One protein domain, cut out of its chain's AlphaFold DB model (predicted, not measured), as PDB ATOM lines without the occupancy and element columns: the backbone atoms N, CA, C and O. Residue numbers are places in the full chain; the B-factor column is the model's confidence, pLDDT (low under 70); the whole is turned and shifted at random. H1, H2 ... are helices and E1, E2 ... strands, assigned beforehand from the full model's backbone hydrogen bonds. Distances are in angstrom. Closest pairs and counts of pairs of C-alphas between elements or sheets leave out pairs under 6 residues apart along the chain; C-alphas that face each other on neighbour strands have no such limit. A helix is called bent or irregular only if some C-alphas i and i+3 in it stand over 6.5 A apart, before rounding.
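This is residues 7 to 120 and 176 to 192 of the 214 residues of an uncharacterized protein of Sorangium cellulosum (UniProt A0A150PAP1). A small twisted sheet of four parallel strands is the middle of three layers, with H3 and H5 over one face and H6 over the other. H1 packs on H6, and H2 sits past H1 toward one end of the longest axis, off the sheet. The printed part has 131 residues with six named helices and four named strands, in the order E1 H1 H2 E2 H3 E3 H4 H5 E4 H6; the sheet's order is E2 E1 E3 E4. The class is mixed, helices and strands, and the whole is compact, with a radius of gyration of the C-alphas of 14.3 A and spans of 43 by 31 by 30 A.

The sheet runs E2, residues 47 to 49; E1, residues 7 to 9; E3, residues 73 to 79; E4, residues 112 to 117. N 48 and O 7 are 2.9 A apart, N 8 and O 75 2.8 A, and N 76 and O 113 2.9 A, each within hydrogen-bond range. H3, residues 53 to 67, lies over E1 and E3 at a height of 9.1 A, along the strands; its closest C-alphas to E3 are Val 53 and Ile 78, 6.8 A. H3 is irregular: C-alphas 62 and 65 are 7.9 A apart. H5, residues 95 to 103, is on the same face, over E4 and slantwise to the strands, at 43 degrees to E4 on the local plane, which is fitted to just 6 C-alphas. H3, with residues 57 to 61 alone, touches H5 at a steep tilt of 53 degrees, the closest C-alphas being Leu 57 and Ile 102, 7.1 A. H3, with residues 53 to 54 alone, touches H4, residues 80 to 86, the closest C-alphas being Val 53 and Ile 83, 6.2 A. H6, residues 176 to 190, is on the opposite face, over E3 and E4 and along the strands; C-alphas Leu 117 and Ser 177 are its closest to E4, 5.2 A. H1, residues 20 to 33, only grazes the sheet with residues 21 to 23 and touches H6 at a steep tilt of 56 degrees, closest at C-alphas Val 29 and Val 186, 6.3 A. H1, with residues 26 to 30 alone, touches H2, residues 37 to 43, closest at C-alphas His 30 and Arg 37, 6.3 A. Two strand-helix-strand units, parallel neighbour strands with helices between, are E1, H1 H2, E2 and E3, H4 H5, E4; E2, H3, E3 is a split one, with E1 between its strands; each crossover is right-handed. In H1, H2, H4, H5 and H6 every O i to N i+4 pair is within hydrogen-bond range; in H3, 8 of 11.

E1 begins at C-alpha 7 (209.888, 164.283, 226.064), and H6 ends at C-alpha 190 (194.456, 165.062, 232.228). From first to last C-alpha H6 measures 20.3 A, H1 20.1 A, E3 19.9 A, H3 16.7 A and E4 15.9 A.

The C-alphas of Asp 36 and Pro 90, the two farthest apart, are 43.3 A apart. Residues 121 to 175 are not printed, and C-alphas 120 and 176 are 11.3 A apart across the cut. No link printed whole is long. The mean pLDDT of the printed part is 89.6; residues 14 to 17, 119 and 191 to 192 are under 70.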
ATOM      1  N   ILE A   7     209.932 164.947 227.371       95.50
ATOM      2  CA  ILE A   7     209.888 164.283 226.064       95.50
ATOM      3  C   ILE A   7     211.295 164.211 225.469       95.50
ATOM      4  O   ILE A   7     211.964 165.230 225.296       95.50
ATOM      5  N   LEU A   8     211.735 163.003 225.134       95.00
ATOM      6  CA  LEU A   8     212.974 162.742 224.409       95.00
ATOM      7  C   LEU A   8     212.638 162.543 222.935       95.00
ATOM      8  O   LEU A   8     211.802 161.703 222.610       95.00
ATOM      9  N   TYR A   9     213.284 163.288 222.049       93.06
ATOM     10  CA  TYR A   9     213.063 163.194 220.608       93.06
ATOM     11  C   TYR A   9     214.315 162.672 219.915       93.06
ATOM     12  O   TYR A   9     215.406 163.185 220.154       93.06
ATOM     13  N   GLU A  10     214.159 161.706 219.013       89.62
ATOM     14  CA  GLU A  10     215.174 161.399 218.002       89.62
ATOM     15  C   GLU A  10     215.175 162.521 216.948       89.62
ATOM     16  O   GLU A  10     214.500 162.446 215.931       89.62
ATOM     17  N   GLU A  11     215.843 163.636 217.249       83.38
ATOM     18  CA  GLU A  11     215.842 164.844 216.414       83.38
ATOM     19  C   GLU A  11     217.264 165.408 216.296       83.38
ATOM     20  O   GLU A  11     218.031 165.419 217.261       83.38
ATOM     21  N   GLN A  12     217.622 165.887 215.105       78.88
ATOM     22  CA  GLN A  12     218.975 166.329 214.747       78.88
ATOM     23  C   GLN A  12     219.301 167.758 215.213       78.88
ATOM     24  O   GLN A  12     220.453 168.199 215.127       78.88
ATOM     25  N   ARG A  13     218.308 168.493 215.729       73.56
ATOM     26  CA  ARG A  13     218.481 169.843 216.288       73.56
ATOM     27  C   ARG A  13     219.552 169.871 217.390       73.56
ATOM     28  O   ARG A  13     219.789 168.900 218.107       73.56
ATOM     29  N   ALA A  14     220.242 171.008 217.505       58.97
ATOM     30  CA  ALA A  14     221.139 171.276 218.628       58.97
ATOM     31  C   ALA A  14     220.348 171.438 219.941       58.97
ATOM     32  O   ALA A  14     219.139 171.662 219.910       58.97
ATOM     33  N   HIS A  15     221.039 171.318 221.078       59.31
ATOM     34  CA  HIS A  15     220.450 171.407 222.417       59.31
ATOM     35  C   HIS A  15     219.568 172.658 222.569       59.31
ATOM     36  O   HIS A  15     220.031 173.778 222.361       59.31
ATOM     37  N   GLY A  16     218.300 172.454 222.931       64.38
ATOM     38  CA  GLY A  16     217.323 173.510 223.175       64.38
ATOM     39  C   GLY A  16     215.915 172.940 223.352       64.38
ATOM     40  O   GLY A  16     215.536 171.988 222.673       64.38
ATOM     41  N   ASN A  17     215.127 173.545 224.244       66.62
ATOM     42  CA  ASN A  17     213.777 173.066 224.581       66.62
ATOM     43  C   ASN A  17     212.691 173.620 223.637       66.62
ATOM     44  O   ASN A  17     211.503 173.351 223.812       66.62
ATOM     45  N   SER A  18     213.076 174.431 222.649       76.75
ATOM     46  CA  SER A  18     212.159 175.072 221.708       76.75
ATOM     47  C   SER A  18     212.588 174.788 220.277       76.75
ATOM     48  O   SER A  18     213.558 175.355 219.782       76.75
ATOM     49  N   PHE A  19     211.844 173.904 219.626       88.88
ATOM     50  CA  PHE A  19     211.945 173.601 218.204       88.88
ATOM     51  C   PHE A  19     210.547 173.284 217.665       88.88
ATOM     52  O   PHE A  19     209.610 173.017 218.428       88.88
ATOM     53  N   GLY A  20     210.392 173.359 216.353       90.12
ATOM     54  CA  GLY A  20     209.125 173.354 215.641       90.12
ATOM     55  C   GLY A  20     208.267 172.141 215.973       90.12
ATOM     56  O   GLY A  20     207.118 172.315 216.371       90.12
ATOM     57  N   LEU A  21     208.822 170.925 215.912       90.75
ATOM     58  CA  LEU A  21     208.070 169.706 216.234       90.75
ATOM     59  C   LEU A  21     207.520 169.730 217.667       90.75
ATOM     60  O   LEU A  21     206.348 169.432 217.894       90.75
ATOM     61  N   HIS A  22     208.339 170.116 218.646       93.31
ATOM     62  CA  HIS A  22     207.881 170.208 220.029       93.31
ATOM     63  C   HIS A  22     206.843 171.331 220.221       93.31
ATOM     64  O   HIS A  22     205.884 171.182 220.979       93.31
ATOM     65  N   THR A  23     206.976 172.437 219.487       93.69
ATOM     66  CA  THR A  23     205.984 173.524 219.473       93.69
ATOM     67  C   THR A  23     204.644 173.055 218.905       93.69
ATOM     68  O   THR A  23     203.597 173.341 219.494       93.69
ATOM     69  N   LEU A  24     204.672 172.254 217.839       93.31
ATOM     70  CA  LEU A  24     203.485 171.624 217.271       93.31
ATOM     71  C   LEU A  24     202.822 170.697 218.293       93.31
ATOM     72  O   LEU A  24     201.623 170.816 218.530       93.31
ATOM     73  N   VAL A  25     203.600 169.839 218.965       93.19
ATOM     74  CA  VAL A  25     203.089 168.940 220.013       93.19
ATOM     75  C   VAL A  25     202.399 169.721 221.135       93.19
ATOM     76  O   VAL A  25     201.261 169.400 221.479       93.19
ATOM     77  N   LYS A  26     203.030 170.776 221.671       93.44
ATOM     78  CA  LYS A  26     202.417 171.639 222.699       93.44
ATOM     79  C   LYS A  26     201.099 172.248 222.225       93.44
ATOM     80  O   LYS A  26     200.127 172.259 222.977       93.44
ATOM     81  N   THR A  27     201.063 172.720 220.980       93.38
ATOM     82  CA  THR A  27     199.872 173.342 220.389       93.38
ATOM     83  C   THR A  27     198.735 172.331 220.239       93.38
ATOM     84  O   THR A  27     197.620 172.611 220.670       93.38
ATOM     85  N   CYS A  28     199.015 171.129 219.727       92.69
ATOM     86  CA  CYS A  28     198.017 170.060 219.633       92.69
ATOM     87  C   CYS A  28     197.463 169.688 221.017       92.69
ATOM     88  O   CYS A  28     196.252 169.592 221.194       92.69
ATOM     89  N   VAL A  29     198.332 169.520 222.022       92.62
ATOM     90  CA  VAL A  29     197.914 169.218 223.404       92.62
ATOM     91  C   VAL A  29     197.036 170.333 223.982       92.62
ATOM     92  O   VAL A  29     196.031 170.045 224.635       92.62
ATOM     93  N   HIS A  30     197.375 171.595 223.719       91.38
ATOM     94  CA  HIS A  30     196.559 172.741 224.115       91.38
ATOM     95  C   HIS A  30     195.159 172.701 223.485       91.38
ATOM     96  O   HIS A  30     194.171 172.830 224.211       91.38
ATOM     97  N   ASP A  31     195.059 172.450 222.173       90.12
ATOM     98  CA  ASP A  31     193.772 172.372 221.460       90.12
ATOM     99  C   ASP A  31     192.818 171.334 222.069       90.12
ATOM    100  O   ASP A  31     191.597 171.504 222.050       90.12
ATOM    101  N   ALA A  32     193.386 170.256 222.607       88.81
ATOM    102  CA  ALA A  32     192.655 169.109 223.118       88.81
ATOM    103  C   ALA A  32     192.211 169.242 224.565       88.81
ATOM    104  O   ALA A  32     191.095 168.870 224.917       88.81
ATOM    105  N   LEU A  33     193.098 169.762 225.411       87.00
ATOM    106  CA  LEU A  33     192.794 169.959 226.821       87.00
ATOM    107  C   LEU A  33     191.919 171.193 227.041       87.00
ATOM    108  O   LEU A  33     191.351 171.334 228.127       87.00
ATOM    109  N   ASN A  34     191.822 172.078 226.034       81.31
ATOM    110  CA  ASN A  34     191.190 173.395 226.132       81.31
ATOM    111  C   ASN A  34     191.581 174.081 227.457       81.31
ATOM    112  O   ASN A  34     190.742 174.558 228.228       81.31
ATOM    113  N   GLY A  35     192.864 173.937 227.790       72.44
ATOM    114  CA  GLY A  35     193.444 174.277 229.078       72.44
ATOM    115  C   GLY A  35     194.217 175.581 228.998       72.44
ATOM    116  O   GLY A  35     194.488 176.092 227.918       72.44
ATOM    117  N   ASP A  36     194.611 176.098 230.157       82.44
ATOM    118  CA  ASP A  36     195.487 177.263 230.225       82.44
ATOM    119  C   ASP A  36     196.805 176.991 229.476       82.44
ATOM    120  O   ASP A  36     197.576 176.096 229.841       82.44
ATOM    121  N   ARG A  37     197.056 177.773 228.419       85.25
ATOM    122  CA  ARG A  37     198.245 177.675 227.568       85.25
ATOM    123  C   ARG A  37     199.533 177.757 228.373       85.25
ATOM    124  O   ARG A  37     200.429 176.946 228.146       85.25
ATOM    125  N   TYR A  38     199.600 178.660 229.350       87.75
ATOM    126  CA  TYR A  38     200.773 178.806 230.207       87.75
ATOM    127  C   TYR A  38     201.044 177.523 231.000       87.75
ATOM    128  O   TYR A  38     202.178 177.046 231.103       87.75
ATOM    129  N   ARG A  39     199.981 176.903 231.519       88.62
ATOM    130  CA  ARG A  39     200.077 175.634 232.237       88.62
ATOM    131  C   ARG A  39     200.571 174.500 231.339       88.62
ATOM    132  O   ARG A  39     201.431 173.740 231.782       88.62
ATOM    133  N   ILE A  40     200.068 174.383 230.108       90.19
ATOM    134  CA  ILE A  40     200.533 173.363 229.150       90.19
ATOM    135  C   ILE A  40     202.000 173.587 228.780       90.19
ATOM    136  O   ILE A  40     202.782 172.638 228.806       90.19
ATOM    137  N   GLU A  41     202.392 174.834 228.514       90.81
ATOM    138  CA  GLU A  41     203.786 175.186 228.235       90.81
ATOM    139  C   GLU A  41     204.709 174.797 229.393       90.81
ATOM    140  O   GLU A  41     205.763 174.212 229.156       90.81
ATOM    141  N   LYS A  42     204.289 175.023 230.643       91.31
ATOM    142  CA  LYS A  42     205.051 174.614 231.830       91.31
ATOM    143  C   LYS A  42     205.111 173.094 232.008       91.31
ATOM    144  O   LYS A  42     206.159 172.561 232.363       91.31
ATOM    145  N   MET A  43     204.001 172.390 231.781       92.12
ATOM    146  CA  MET A  43     203.924 170.930 231.936       92.12
ATOM    147  C   MET A  43     204.759 170.182 230.886       92.12
ATOM    148  O   MET A  43     205.209 169.071 231.156       92.12
ATOM    149  N   LEU A  44     205.001 170.807 229.731       93.12
ATOM    150  CA  LEU A  44     205.781 170.261 228.619       93.12
ATOM    151  C   LEU A  44     207.098 171.015 228.380       93.12
ATOM    152  O   LEU A  44     207.650 170.941 227.291       93.12
ATOM    153  N   ALA A  45     207.607 171.750 229.371       92.19
ATOM    154  CA  ALA A  45     208.782 172.607 229.199       92.19
ATOM    155  C   ALA A  45     210.101 171.843 228.970       92.19
ATOM    156  O   ALA A  45     211.050 172.413 228.426       92.19
ATOM    157  N   ASP A  46     210.194 170.583 229.414       92.94
ATOM    158  CA  ASP A  46     211.392 169.756 229.237       92.94
ATOM    159  C   ASP A  46     211.251 168.863 228.002       92.94
ATOM    160  O   ASP A  46     210.609 167.809 228.024       92.94
ATOM    161  N   ALA A  47     211.868 169.306 226.915       93.31
ATOM    162  CA  ALA A  47     211.957 168.582 225.662       93.31
ATOM    163  C   ALA A  47     213.415 168.511 225.226       93.31
ATOM    164  O   ALA A  47     214.095 169.534 225.160       93.31
ATOM    165  N   ARG A  48     213.891 167.307 224.913       93.00
ATOM    166  CA  ARG A  48     215.304 167.059 224.618       93.00
ATOM    167  C   ARG A  48     215.458 166.440 223.231       93.00
ATOM    168  O   ARG A  48     215.109 165.270 223.066       93.00
ATOM    169  N   PRO A  49     215.973 167.182 222.235       92.06
ATOM    170  CA  PRO A  49     216.404 166.588 220.979       92.06
ATOM    171  C   PRO A  49     217.716 165.830 221.216       92.06
ATOM    172  O   PRO A  49     218.747 166.411 221.556       92.06
ATOM    173  N   LEU A  50     217.663 164.509 221.083       91.06
ATOM    174  CA  LEU A  50     218.782 163.597 221.255       91.06
ATOM    175  C   LEU A  50     219.151 163.053 219.879       91.06
ATOM    176  O   LEU A  50     218.531 162.122 219.375       91.06
ATOM    177  N   LYS A  51     220.156 163.679 219.268       89.19
ATOM    178  CA  LYS A  51     220.623 163.405 217.903       89.19
ATOM    179  C   LYS A  51     220.892 161.916 217.682       89.19
ATOM    180  O   LYS A  51     221.954 161.419 218.057       89.19
ATOM    181  N   GLY A  52     219.958 161.210 217.055       88.94
ATOM    182  CA  GLY A  52     220.087 159.789 216.768       88.94
ATOM    183  C   GLY A  52     219.590 158.855 217.875       88.94
ATOM    184  O   GLY A  52     219.713 159.097 219.078       88.94
ATOM    185  N   VAL A  53     219.107 157.695 217.428       92.44
ATOM    186  CA  VAL A  53     218.494 156.658 218.268       92.44
ATOM    187  C   VAL A  53     219.386 156.145 219.403       92.44
ATOM    188  O   VAL A  53     218.888 155.789 220.468       92.44
ATOM    189  N   GLN A  54     220.709 156.145 219.218       93.62
ATOM    190  CA  GLN A  54     221.650 155.677 220.241       93.62
ATOM    191  C   GLN A  54     221.622 156.566 221.487       93.62
ATOM    192  O   GLN A  54     221.643 156.064 222.608       93.62
ATOM    193  N   ASN A  55     221.527 157.884 221.292       94.69
ATOM    194  CA  ASN A  55     221.463 158.840 222.391       94.69
ATOM    195  C   ASN A  55     220.121 158.743 223.118       94.69
ATOM    196  O   ASN A  55     220.100 158.777 224.346       94.69
ATOM    197  N   VAL A  56     219.017 158.538 222.389       94.75
ATOM    198  CA  VAL A  56     217.711 158.275 223.014       94.75
ATOM    199  C   VAL A  56     217.749 156.995 223.846       94.75
ATOM    200  O   VAL A  56     217.292 156.993 224.986       94.75
ATOM    201  N   LEU A  57     218.332 155.917 223.318       95.25
ATOM    202  CA  LEU A  57     218.472 154.661 224.050       95.25
ATOM    203  C   LEU A  57     219.342 154.799 225.296       95.25
ATOM    204  O   LEU A  57     218.946 154.300 226.348       95.25
ATOM    205  N   ARG A  58     220.489 155.481 225.202       94.94
ATOM    206  CA  ARG A  58     221.338 155.762 226.367       94.94
ATOM    207  C   ARG A  58     220.553 156.531 227.426       94.94
ATOM    208  O   ARG A  58     220.494 156.093 228.571       94.94
ATOM    209  N   ALA A  59     219.849 157.588 227.025       95.31
ATOM    210  CA  ALA A  59     219.020 158.376 227.928       95.31
ATOM    211  C   ALA A  59     217.933 157.533 228.621       95.31
ATOM    212  O   ALA A  59     217.762 157.611 229.836       95.31
ATOM    213  N   CYS A  60     217.248 156.666 227.867       95.12
ATOM    214  CA  CYS A  60     216.226 155.758 228.395       95.12
ATOM    215  C   CYS A  60     216.784 154.700 229.360       95.12
ATOM    216  O   CYS A  60     216.056 154.208 230.226       95.12
ATOM    217  N   ARG A  61     218.045 154.292 229.182       94.12
ATOM    218  CA  ARG A  61     218.663 153.193 229.935       94.12
ATOM    219  C   ARG A  61     219.400 153.666 231.179       94.12
ATOM    220  O   ARG A  61     219.282 153.052 232.236       94.12
ATOM    221  N   GLU A  62     220.133 154.761 231.050       93.19
ATOM    222  CA  GLU A  62     221.163 155.155 232.010       93.19
ATOM    223  C   GLU A  62     220.868 156.498 232.679       93.19
ATOM    224  O   GLU A  62     221.274 156.704 233.821       93.19
ATOM    225  N   GLU A  63     220.144 157.399 232.007       93.75
ATOM    226  CA  GLU A  63     220.052 158.806 232.418       93.75
ATOM    227  C   GLU A  63     218.661 159.209 232.940       93.75
ATOM    228  O   GLU A  63     218.488 160.352 233.354       93.75
ATOM    229  N   LEU A  64     217.664 158.312 232.955       92.31
ATOM    230  CA  LEU A  64     216.284 158.663 233.339       92.31
ATOM    231  C   LEU A  64     216.181 159.331 234.716       92.31
ATOM    232  O   LEU A  64     215.470 160.326 234.850       92.31
ATOM    233  N   ASP A  65     216.914 158.837 235.713       90.88
ATOM    234  CA  ASP A  65     216.893 159.405 237.068       90.88
ATOM    235  C   ASP A  65     217.552 160.790 237.139       90.88
ATOM    236  O   ASP A  65     217.214 161.594 238.003       90.88
ATOM    237  N   LEU A  66     218.449 161.109 236.202       91.88
ATOM    238  CA  LEU A  66     219.049 162.440 236.073       91.88
ATOM    239  C   LEU A  66     218.137 163.389 235.284       91.88
ATOM    240  O   LEU A  66     218.016 164.569 235.610       91.88
ATOM    241  N   ILE A  67     217.486 162.881 234.237       92.12
ATOM    242  CA  ILE A  67     216.573 163.636 233.369       92.12
ATOM    243  C   ILE A  67     215.305 164.044 234.134       92.12
ATOM    244  O   ILE A  67     214.822 165.173 234.010       92.12
ATOM    245  N   ALA A  68     214.781 163.124 234.935       92.38
ATOM    246  CA  ALA A  68     213.539 163.252 235.673       92.38
ATOM    247  C   ALA A  68     213.782 162.957 237.162       92.38
ATOM    248  O   ALA A  68     213.203 162.034 237.735       92.38
ATOM    249  N   ILE A  69     214.666 163.743 237.784       90.12
ATOM    250  CA  ILE A  69     215.047 163.601 239.202       90.12
ATOM    251  C   ILE A  69     213.861 163.733 240.167       90.12
ATOM    252  O   ILE A  69     213.848 163.139 241.238       90.12
ATOM    253  N   ASP A  70     212.834 164.473 239.761       90.81
ATOM    254  CA  ASP A  70     211.579 164.686 240.481       90.81
ATOM    255  C   ASP A  70     210.577 163.529 240.321       90.81
ATOM    256  O   ASP A  70     209.425 163.639 240.735       90.81
ATOM    257  N   GLY A  71     210.988 162.414 239.711       90.38
ATOM    258  CA  GLY A  71     210.153 161.223 239.574       90.38
ATOM    259  C   GLY A  71     209.133 161.286 238.434       90.38
ATOM    260  O   GLY A  71     208.398 160.321 238.235       90.38
ATOM    261  N   ARG A  72     209.090 162.372 237.653       92.88
ATOM    262  CA  ARG A  72     208.127 162.520 236.550       92.88
ATOM    263  C   ARG A  72     208.301 161.475 235.447       92.88
ATOM    264  O   ARG A  72     209.360 160.851 235.318       92.88
ATOM    265  N   ASP A  73     207.245 161.319 234.654       94.69
ATOM    266  CA  ASP A  73     207.224 160.429 233.496       94.69
ATOM    267  C   ASP A  73     208.091 160.973 232.356       94.69
ATOM    268  O   ASP A  73     208.182 162.184 232.123       94.69
ATOM    269  N   VAL A  74     208.684 160.044 231.607       95.62
ATOM    270  CA  VAL A  74     209.488 160.324 230.420       95.62
ATOM    271  C   VAL A  74     208.879 159.615 229.218       95.62
ATOM    272  O   VAL A  74     208.599 158.417 229.260       95.62
ATOM    273  N   ILE A  75     208.684 160.354 228.129       96.38
ATOM    274  CA  ILE A  75     208.201 159.818 226.858       96.38
ATOM    275  C   ILE A  75     209.332 159.886 225.839       96.38
ATOM    276  O   ILE A  75     209.815 160.970 225.522       96.38
ATOM    277  N   ALA A  76     209.736 158.741 225.299       95.88
ATOM    278  CA  ALA A  76     210.700 158.669 224.210       95.88
ATOM    279  C   ALA A  76     209.982 158.544 222.861       95.88
ATOM    280  O   ALA A  76     209.269 157.572 222.621       95.88
ATOM    281  N   VAL A  77     210.187 159.522 221.982       94.25
ATOM    282  CA  VAL A  77     209.662 159.566 220.614       94.25
ATOM    283  C   VAL A  77     210.781 159.162 219.663       94.25
ATOM    284  O   VAL A  77     211.780 159.873 219.532       94.25
ATOM    285  N   ILE A  78     210.632 157.998 219.031       92.44
ATOM    286  CA  ILE A  78     211.715 157.334 218.298       92.44
ATOM    287  C   ILE A  78     211.232 156.917 216.911       92.44
ATOM    288  O   ILE A  78     210.156 156.334 216.787       92.44
ATOM    289  N   ASP A  79     212.038 157.161 215.878       89.94
ATOM    290  CA  ASP A  79     211.826 156.581 214.550       89.94
ATOM    291  C   ASP A  79     211.812 155.041 214.636       89.94
ATOM    292  O   ASP A  79     212.768 154.408 215.101       89.94
ATOM    293  N   ASN A  80     210.696 154.440 214.204       91.06
ATOM    294  CA  ASN A  80     210.456 152.999 214.287       91.06
ATOM    295  C   ASN A  80     211.461 152.174 213.463       91.06
ATOM    296  O   ASN A  80     211.856 151.083 213.880       91.06
ATOM    297  N   ASP A  81     211.880 152.669 212.304       89.19
ATOM    298  CA  ASP A  81     212.786 151.942 211.420       89.19
ATOM    299  C   ASP A  81     214.225 152.044 211.932       89.19
ATOM    300  O   ASP A  81     214.938 151.033 211.995       89.19
ATOM    301  N   ALA A  82     214.622 153.231 212.397       90.25
ATOM    302  CA  ALA A  82     215.934 153.457 212.993       90.25
ATOM    303  C   ALA A  82     216.148 152.587 214.242       90.25
ATOM    304  O   ALA A  82     217.195 151.945 214.385       90.25
ATOM    305  N   ILE A  83     215.150 152.504 215.131       93.19
ATOM    306  CA  ILE A  83     215.272 151.709 216.359       93.19
ATOM    307  C   ILE A  83     215.295 150.209 216.094       93.19
ATOM    308  O   ILE A  83     216.067 149.496 216.733       93.19
ATOM    309  N   ARG A  84     214.518 149.710 215.128       94.25
ATOM    310  CA  ARG A  84     214.542 148.288 214.752       94.25
ATOM    311  C   ARG A  84     215.893 147.886 214.197       94.25
ATOM    312  O   ARG A  84     216.430 146.859 214.606       94.25
ATOM    313  N   HIS A  85     216.449 148.715 213.316       93.12
ATOM    314  CA  HIS A  85     217.787 148.499 212.787       93.12
ATOM    315  C   HIS A  85     218.822 148.462 213.918       93.12
ATOM    316  O   HIS A  85     219.616 147.525 214.001       93.12
ATOM    317  N   HIS A  86     218.759 149.425 214.841       93.38
ATOM    318  CA  HIS A  86     219.703 149.510 215.950       93.38
ATOM    319  C   HIS A  86     219.586 148.340 216.942       93.38
ATOM    320  O   HIS A  86     220.596 147.790 217.376       93.38
ATOM    321  N   LEU A  87     218.363 147.911 217.266       94.00
ATOM    322  CA  LEU A  87     218.100 146.751 218.124       94.00
ATOM    323  C   LEU A  87     218.289 145.407 217.400       94.00
ATOM    324  O   LEU A  87     218.080 144.359 218.010       94.00
ATOM    325  N   LYS A  88     218.672 145.423 216.115       95.25
ATOM    326  CA  LYS A  88     218.806 144.233 215.257       95.25
ATOM    327  C   LYS A  88     217.527 143.384 215.231       95.25
ATOM    328  O   LYS A  88     217.582 142.157 215.170       95.25
ATOM    329  N   LEU A  89     216.370 144.040 215.288       94.81
ATOM    330  CA  LEU A  89     215.066 143.390 215.231       94.81
ATOM    331  C   LEU A  89     214.572 143.303 213.779       94.81
ATOM    332  O   LEU A  89     214.773 144.241 213.003       94.81
ATOM    333  N   PRO A  90     213.867 142.220 213.401       93.50
ATOM    334  CA  PRO A  90     213.210 142.143 212.102       93.50
ATOM    335  C   PRO A  90     212.216 143.292 211.893       93.50
ATOM    336  O   PRO A  90     211.537 143.734 212.828       93.50
ATOM    337  N   ARG A  91     212.039 143.718 210.635       88.81
ATOM    338  CA  ARG A  91     210.999 144.696 210.257       88.81
ATOM    339  C   ARG A  91     209.592 144.243 210.665       88.81
ATOM    340  O   ARG A  91     208.759 145.075 210.996       88.81
ATOM    341  N   THR A  92     209.362 142.932 210.714       91.12
ATOM    342  CA  THR A  92     208.095 142.297 211.104       91.12
ATOM    343  C   THR A  92     207.884 142.180 212.615       91.12
ATOM    344  O   THR A  92     206.818 141.739 213.035       91.12
ATOM    345  N   ALA A  93     208.860 142.550 213.458       93.44
ATOM    346  CA  ALA A  93     208.682 142.464 214.908       93.44
ATOM    347  C   ALA A  93     207.503 143.345 215.369       93.44
ATOM    348  O   ALA A  93     207.283 144.437 214.843       93.44
ATOM    349  N   SER A  94     206.735 142.902 216.360       93.81
ATOM    350  CA  SER A  94     205.615 143.701 216.867       93.81
ATOM    351  C   SER A  94     206.104 144.976 217.566       93.81
ATOM    352  O   SER A  94     207.224 145.020 218.078       93.81
ATOM    353  N   HIS A  95     205.268 146.019 217.619       91.56
ATOM    354  CA  HIS A  95     205.579 147.240 218.381       91.56
ATOM    355  C   HIS A  95     205.875 146.916 219.850       91.56
ATOM    356  O   HIS A  95     206.908 147.323 220.372       91.56
ATOM    357  N   ALA A  96     205.048 146.066 220.466       93.25
ATOM    358  CA  ALA A  96     205.245 145.598 221.836       93.25
ATOM    359  C   ALA A  96     206.618 144.936 222.050       93.25
ATOM    360  O   ALA A  96     207.243 145.130 223.091       93.25
ATOM    361  N   ARG A  97     207.126 144.189 221.058       95.44
ATOM    362  CA  ARG A  97     208.457 143.574 221.138       95.44
ATOM    363  C   ARG A  97     209.574 144.618 221.120       95.44
ATOM    364  O   ARG A  97     210.532 144.482 221.874       95.44
ATOM    365  N   VAL A  98     209.453 145.646 220.278       94.88
ATOM    366  CA  VAL A  98     210.414 146.759 220.222       94.88
ATOM    367  C   VAL A  98     210.414 147.525 221.548       94.88
ATOM    368  O   VAL A  98     211.474 147.742 222.128       94.88
ATOM    369  N   GLU A  99     209.234 147.867 222.069       94.88
ATOM    370  CA  GLU A  99     209.090 148.555 223.356       94.88
ATOM    371  C   GLU A  99     209.691 147.752 224.514       94.88
ATOM    372  O   GLU A  99     210.417 148.303 225.344       94.88
ATOM    373  N   GLN A 100     209.444 146.440 224.545       94.56
ATOM    374  CA  GLN A 100     210.007 145.543 225.550       94.56
ATOM    375  C   GLN A 100     211.543 145.559 225.534       94.56
ATOM    376  O   GLN A 100     212.162 145.629 226.593       94.56
ATOM    377  N   GLU A 101     212.173 145.523 224.357       95.19
ATOM    378  CA  GLU A 101     213.640 145.541 224.239       95.19
ATOM    379  C   GLU A 101     214.260 146.894 224.622       95.19
ATOM    380  O   GLU A 101     215.374 146.948 225.152       95.19
ATOM    381  N   ILE A 102     213.538 147.999 224.422       94.00
ATOM    382  CA  ILE A 102     213.961 149.310 224.932       94.00
ATOM    383  C   ILE A 102     213.875 149.314 226.465       94.00
ATOM    384  O   ILE A 102     214.859 149.640 227.134       94.00
ATOM    385  N   ARG A 103     212.729 148.897 227.025       94.31
ATOM    386  CA  ARG A 103     212.460 148.901 228.474       94.31
ATOM    387  C   ARG A 103     213.351 147.958 229.267       94.31
ATOM    388  O   ARG A 103     213.724 148.296 230.381       94.31
ATOM    389  N   ARG A 104     213.723 146.806 228.706       91.50
ATOM    390  CA  ARG A 104     214.557 145.795 229.376       91.50
ATOM    391  C   ARG A 104     215.889 146.351 229.894       91.50
ATOM    392  O   ARG A 104     216.408 145.845 230.880       91.50
ATOM    393  N   GLY A 105     216.447 147.365 229.230       84.38
ATOM    394  CA  GLY A 105     217.683 148.022 229.666       84.38
ATOM    395  C   GLY A 105     217.474 149.235 230.575       84.38
ATOM    396  O   GLY A 105     218.454 149.869 230.946       84.38
ATOM    397  N   SER A 106     216.228 149.610 230.868       92.25
ATOM    398  CA  SER A 106     215.905 150.812 231.632       92.25
ATOM    399  C   SER A 106     215.923 150.554 233.132       92.25
ATOM    400  O   SER A 106     215.391 149.551 233.601       92.25
ATOM    401  N   ARG A 107     216.495 151.495 233.891       89.94
ATOM    402  CA  ARG A 107     216.456 151.490 235.364       89.94
ATOM    403  C   ARG A 107     215.087 151.868 235.936       89.94
ATOM    404  O   ARG A 107     214.788 151.505 237.066       89.94
ATOM    405  N   ALA A 108     214.256 152.561 235.156       90.88
ATOM    406  CA  ALA A 108     212.939 153.041 235.573       90.88
ATOM    407  C   ALA A 108     211.867 152.745 234.499       90.88
ATOM    408  O   ALA A 108     211.264 153.672 233.949       90.88
ATOM    409  N   PRO A 109     211.620 151.462 234.167       92.19
ATOM    410  CA  PRO A 109     210.766 151.081 233.041       92.19
ATOM    411  C   PRO A 109     209.308 151.539 233.192       92.19
ATOM    412  O   PRO A 109     208.662 151.831 232.186       92.19
ATOM    413  N   ASP A 110     208.802 151.658 234.422       91.88
ATOM    414  CA  ASP A 110     207.414 152.061 234.701       91.88
ATOM    415  C   ASP A 110     207.151 153.550 234.431       91.88
ATOM    416  O   ASP A 110     206.022 153.947 234.144       91.88
ATOM    417  N   ARG A 111     208.209 154.368 234.470       92.44
ATOM    418  CA  ARG A 111     208.174 155.814 234.192       92.44
ATOM    419  C   ARG A 111     208.480 156.137 232.730       92.44
ATOM    420  O   ARG A 111     208.365 157.289 232.316       92.44
ATOM    421  N   LEU A 112     208.885 155.134 231.949       95.44
ATOM    422  CA  LEU A 112     209.267 155.275 230.551       95.44
ATOM    423  C   LEU A 112     208.130 154.823 229.631       95.44
ATOM    424  O   LEU A 112     207.847 153.630 229.481       95.44
ATOM    425  N   ALA A 113     207.522 155.770 228.930       95.31
ATOM    426  CA  ALA A 113     206.662 155.475 227.793       95.31
ATOM    427  C   ALA A 113     207.434 155.638 226.481       95.31
ATOM    428  O   ALA A 113     208.326 156.476 226.360       95.31
ATOM    429  N   ILE A 114     207.089 154.823 225.490       95.06
ATOM    430  CA  ILE A 114     207.755 154.802 224.189       95.06
ATOM    431  C   ILE A 114     206.698 155.058 223.130       95.06
ATOM    432  O   ILE A 114     205.638 154.436 223.141       95.06
ATOM    433  N   VAL A 115     206.997 155.968 222.212       94.19
ATOM    434  CA  VAL A 115     206.200 156.199 221.017       94.19
ATOM    435  C   VAL A 115     207.080 155.953 219.807       94.19
ATOM    436  O   VAL A 115     208.048 156.672 219.560       94.19
ATOM    437  N   LEU A 116     206.718 154.924 219.048       91.69
ATOM    438  CA  LEU A 116     207.363 154.595 217.788       91.69
ATOM    439  C   LEU A 116     206.694 155.388 216.667       91.69
ATOM    440  O   LEU A 116     205.526 155.163 216.336       91.69
ATOM    441  N   LEU A 117     207.438 156.319 216.075       87.50
ATOM    442  CA  LEU A 117     207.009 157.034 214.885       87.50
ATOM    443  C   LEU A 117     207.102 156.094 213.687       87.50
ATOM    444  O   LEU A 117     208.151 155.922 213.071       87.50
ATOM    445  N   VAL A 118     205.974 155.452 213.386       77.44
ATOM    446  CA  VAL A 118     205.713 154.871 212.069       77.44
ATOM    447  C   VAL A 118     205.456 156.041 211.141       77.44
ATOM    448  O   VAL A 118     204.561 156.831 211.444       77.44
ATOM    449  N   GLN A 119     206.239 156.138 210.064       68.06
ATOM    450  CA  GLN A 119     206.298 157.322 209.207       68.06
ATOM    451  C   GLN A 119     206.876 158.515 210.004       68.06
ATOM    452  O   GLN A 119     206.193 159.176 210.779       68.06
ATOM    453  N   ASN A 120     208.188 158.702 209.869       79.00
ATOM    454  CA  ASN A 120     209.057 159.651 210.581       79.00
ATOM    455  C   ASN A 120     208.648 161.142 210.483       79.00
ATOM    456  O   ASN A 120     207.589 161.497 209.966       79.00
ATOM    457  N   PRO A 176     198.743 158.406 212.529       88.75
ATOM    458  CA  PRO A 176     198.353 157.638 213.719       88.75
ATOM    459  C   PRO A 176     199.425 157.568 214.818       88.75
ATOM    460  O   PRO A 176     199.107 157.561 216.008       88.75
ATOM    461  N   SER A 177     200.705 157.531 214.442       87.62
ATOM    462  CA  SER A 177     201.828 157.517 215.386       87.62
ATOM    463  C   SER A 177     201.945 158.838 216.158       87.62
ATOM    464  O   SER A 177     202.067 158.835 217.384       87.62
ATOM    465  N   LEU A 178     201.797 159.975 215.468       89.31
ATOM    466  CA  LEU A 178     201.740 161.297 216.095       89.31
ATOM    467  C   LEU A 178     200.484 161.453 216.961       89.31
ATOM    468  O   LEU A 178     200.550 162.002 218.061       89.31
ATOM    469  N   ARG A 179     199.351 160.911 216.504       90.88
ATOM    470  CA  ARG A 179     198.118 160.859 217.295       90.88
ATOM    471  C   ARG A 179     198.304 160.070 218.594       90.88
ATOM    472  O   ARG A 179     197.821 160.505 219.632       90.88
ATOM    473  N   THR A 180     199.061 158.975 218.556       90.56
ATOM    474  CA  THR A 180     199.370 158.150 219.735       90.56
ATOM    475  C   THR A 180     200.205 158.918 220.762       90.56
ATOM    476  O   THR A 180     199.882 158.887 221.948       90.56
ATOM    477  N   LEU A 181     201.234 159.662 220.322       92.06
ATOM    478  CA  LEU A 181     201.987 160.580 221.197       92.06
ATOM    479  C   LEU A 181     201.051 161.567 221.892       92.06
ATOM    480  O   LEU A 181     201.121 161.768 223.103       92.06
ATOM    481  N   PHE A 182     200.180 162.185 221.107       90.88
ATOM    482  CA  PHE A 182     199.245 163.179 221.592       90.88
ATOM    483  C   PHE A 182     198.232 162.598 222.595       90.88
ATOM    484  O   PHE A 182     198.069 163.169 223.671       90.88
ATOM    485  N   ASP A 183     197.601 161.459 222.299       91.38
ATOM    486  CA  ASP A 183     196.619 160.834 223.196       91.38
ATOM    487  C   ASP A 183     197.283 160.401 224.519       91.38
ATOM    488  O   ASP A 183     196.707 160.571 225.598       91.38
ATOM    489  N   LEU A 184     198.527 159.911 224.455       92.19
ATOM    490  CA  LEU A 184     199.330 159.583 225.632       92.19
ATOM    491  C   LEU A 184     199.615 160.827 226.486       92.19
ATOM    492  O   LEU A 184     199.404 160.797 227.698       92.19
ATOM    493  N   LEU A 185     200.057 161.923 225.864       93.19
ATOM    494  CA  LEU A 185     200.290 163.191 226.555       93.19
ATOM    495  C   LEU A 185     199.000 163.703 227.200       93.19
ATOM    496  O   LEU A 185     198.981 163.984 228.394       93.19
ATOM    497  N   VAL A 186     197.899 163.760 226.452       91.19
ATOM    498  CA  VAL A 186     196.594 164.184 226.974       91.19
ATOM    499  C   VAL A 186     196.186 163.333 228.172       91.19
ATOM    500  O   VAL A 186     195.782 163.901 229.183       91.19
ATOM    501  N   SER A 187     196.339 162.010 228.111       90.06
ATOM    502  CA  SER A 187     196.053 161.114 229.236       90.06
ATOM    503  C   SER A 187     196.883 161.474 230.475       90.06
ATOM    504  O   SER A 187     196.324 161.815 231.522       90.06
ATOM    505  N   LYS A 188     198.215 161.518 230.341       89.12
ATOM    506  CA  LYS A 188     199.144 161.823 231.445       89.12
ATOM    507  C   LYS A 188     198.875 163.188 232.085       89.12
ATOM    508  O   LYS A 188     198.916 163.334 233.307       89.12
ATOM    509  N   LEU A 189     198.546 164.185 231.270       87.88
ATOM    510  CA  LEU A 189     198.289 165.540 231.743       87.88
ATOM    511  C   LEU A 189     196.864 165.709 232.307       87.88
ATOM    512  O   LEU A 189     196.687 166.457 233.269       87.88
ATOM    513  N   SER A 190     195.863 164.991 231.779       81.19
ATOM    514  CA  SER A 190     194.456 165.062 232.228       81.19
ATOM    515  C   SER A 190     194.241 164.459 233.610       81.19
ATOM    516  O   SER A 190     193.525 165.032 234.431       81.19
ATOM    517  N   HIS A 191     194.925 163.352 233.918       65.69
ATOM    518  CA  HIS A 191     194.900 162.749 235.257       65.69
ATOM    519  C   HIS A 191     195.393 163.703 236.356       65.69
ATOM    520  O   HIS A 191     195.129 163.483 237.534       65.69
ATOM    521  N   THR A 192     196.038 164.806 235.968       57.75
ATOM    522  CA  THR A 192     196.587 165.799 236.891       57.75
ATOM    523  C   THR A 192     195.834 167.132 236.884       57.75
ATOM    524  O   THR A 192     196.090 168.009 237.712       57.75
TER     525      THR A 192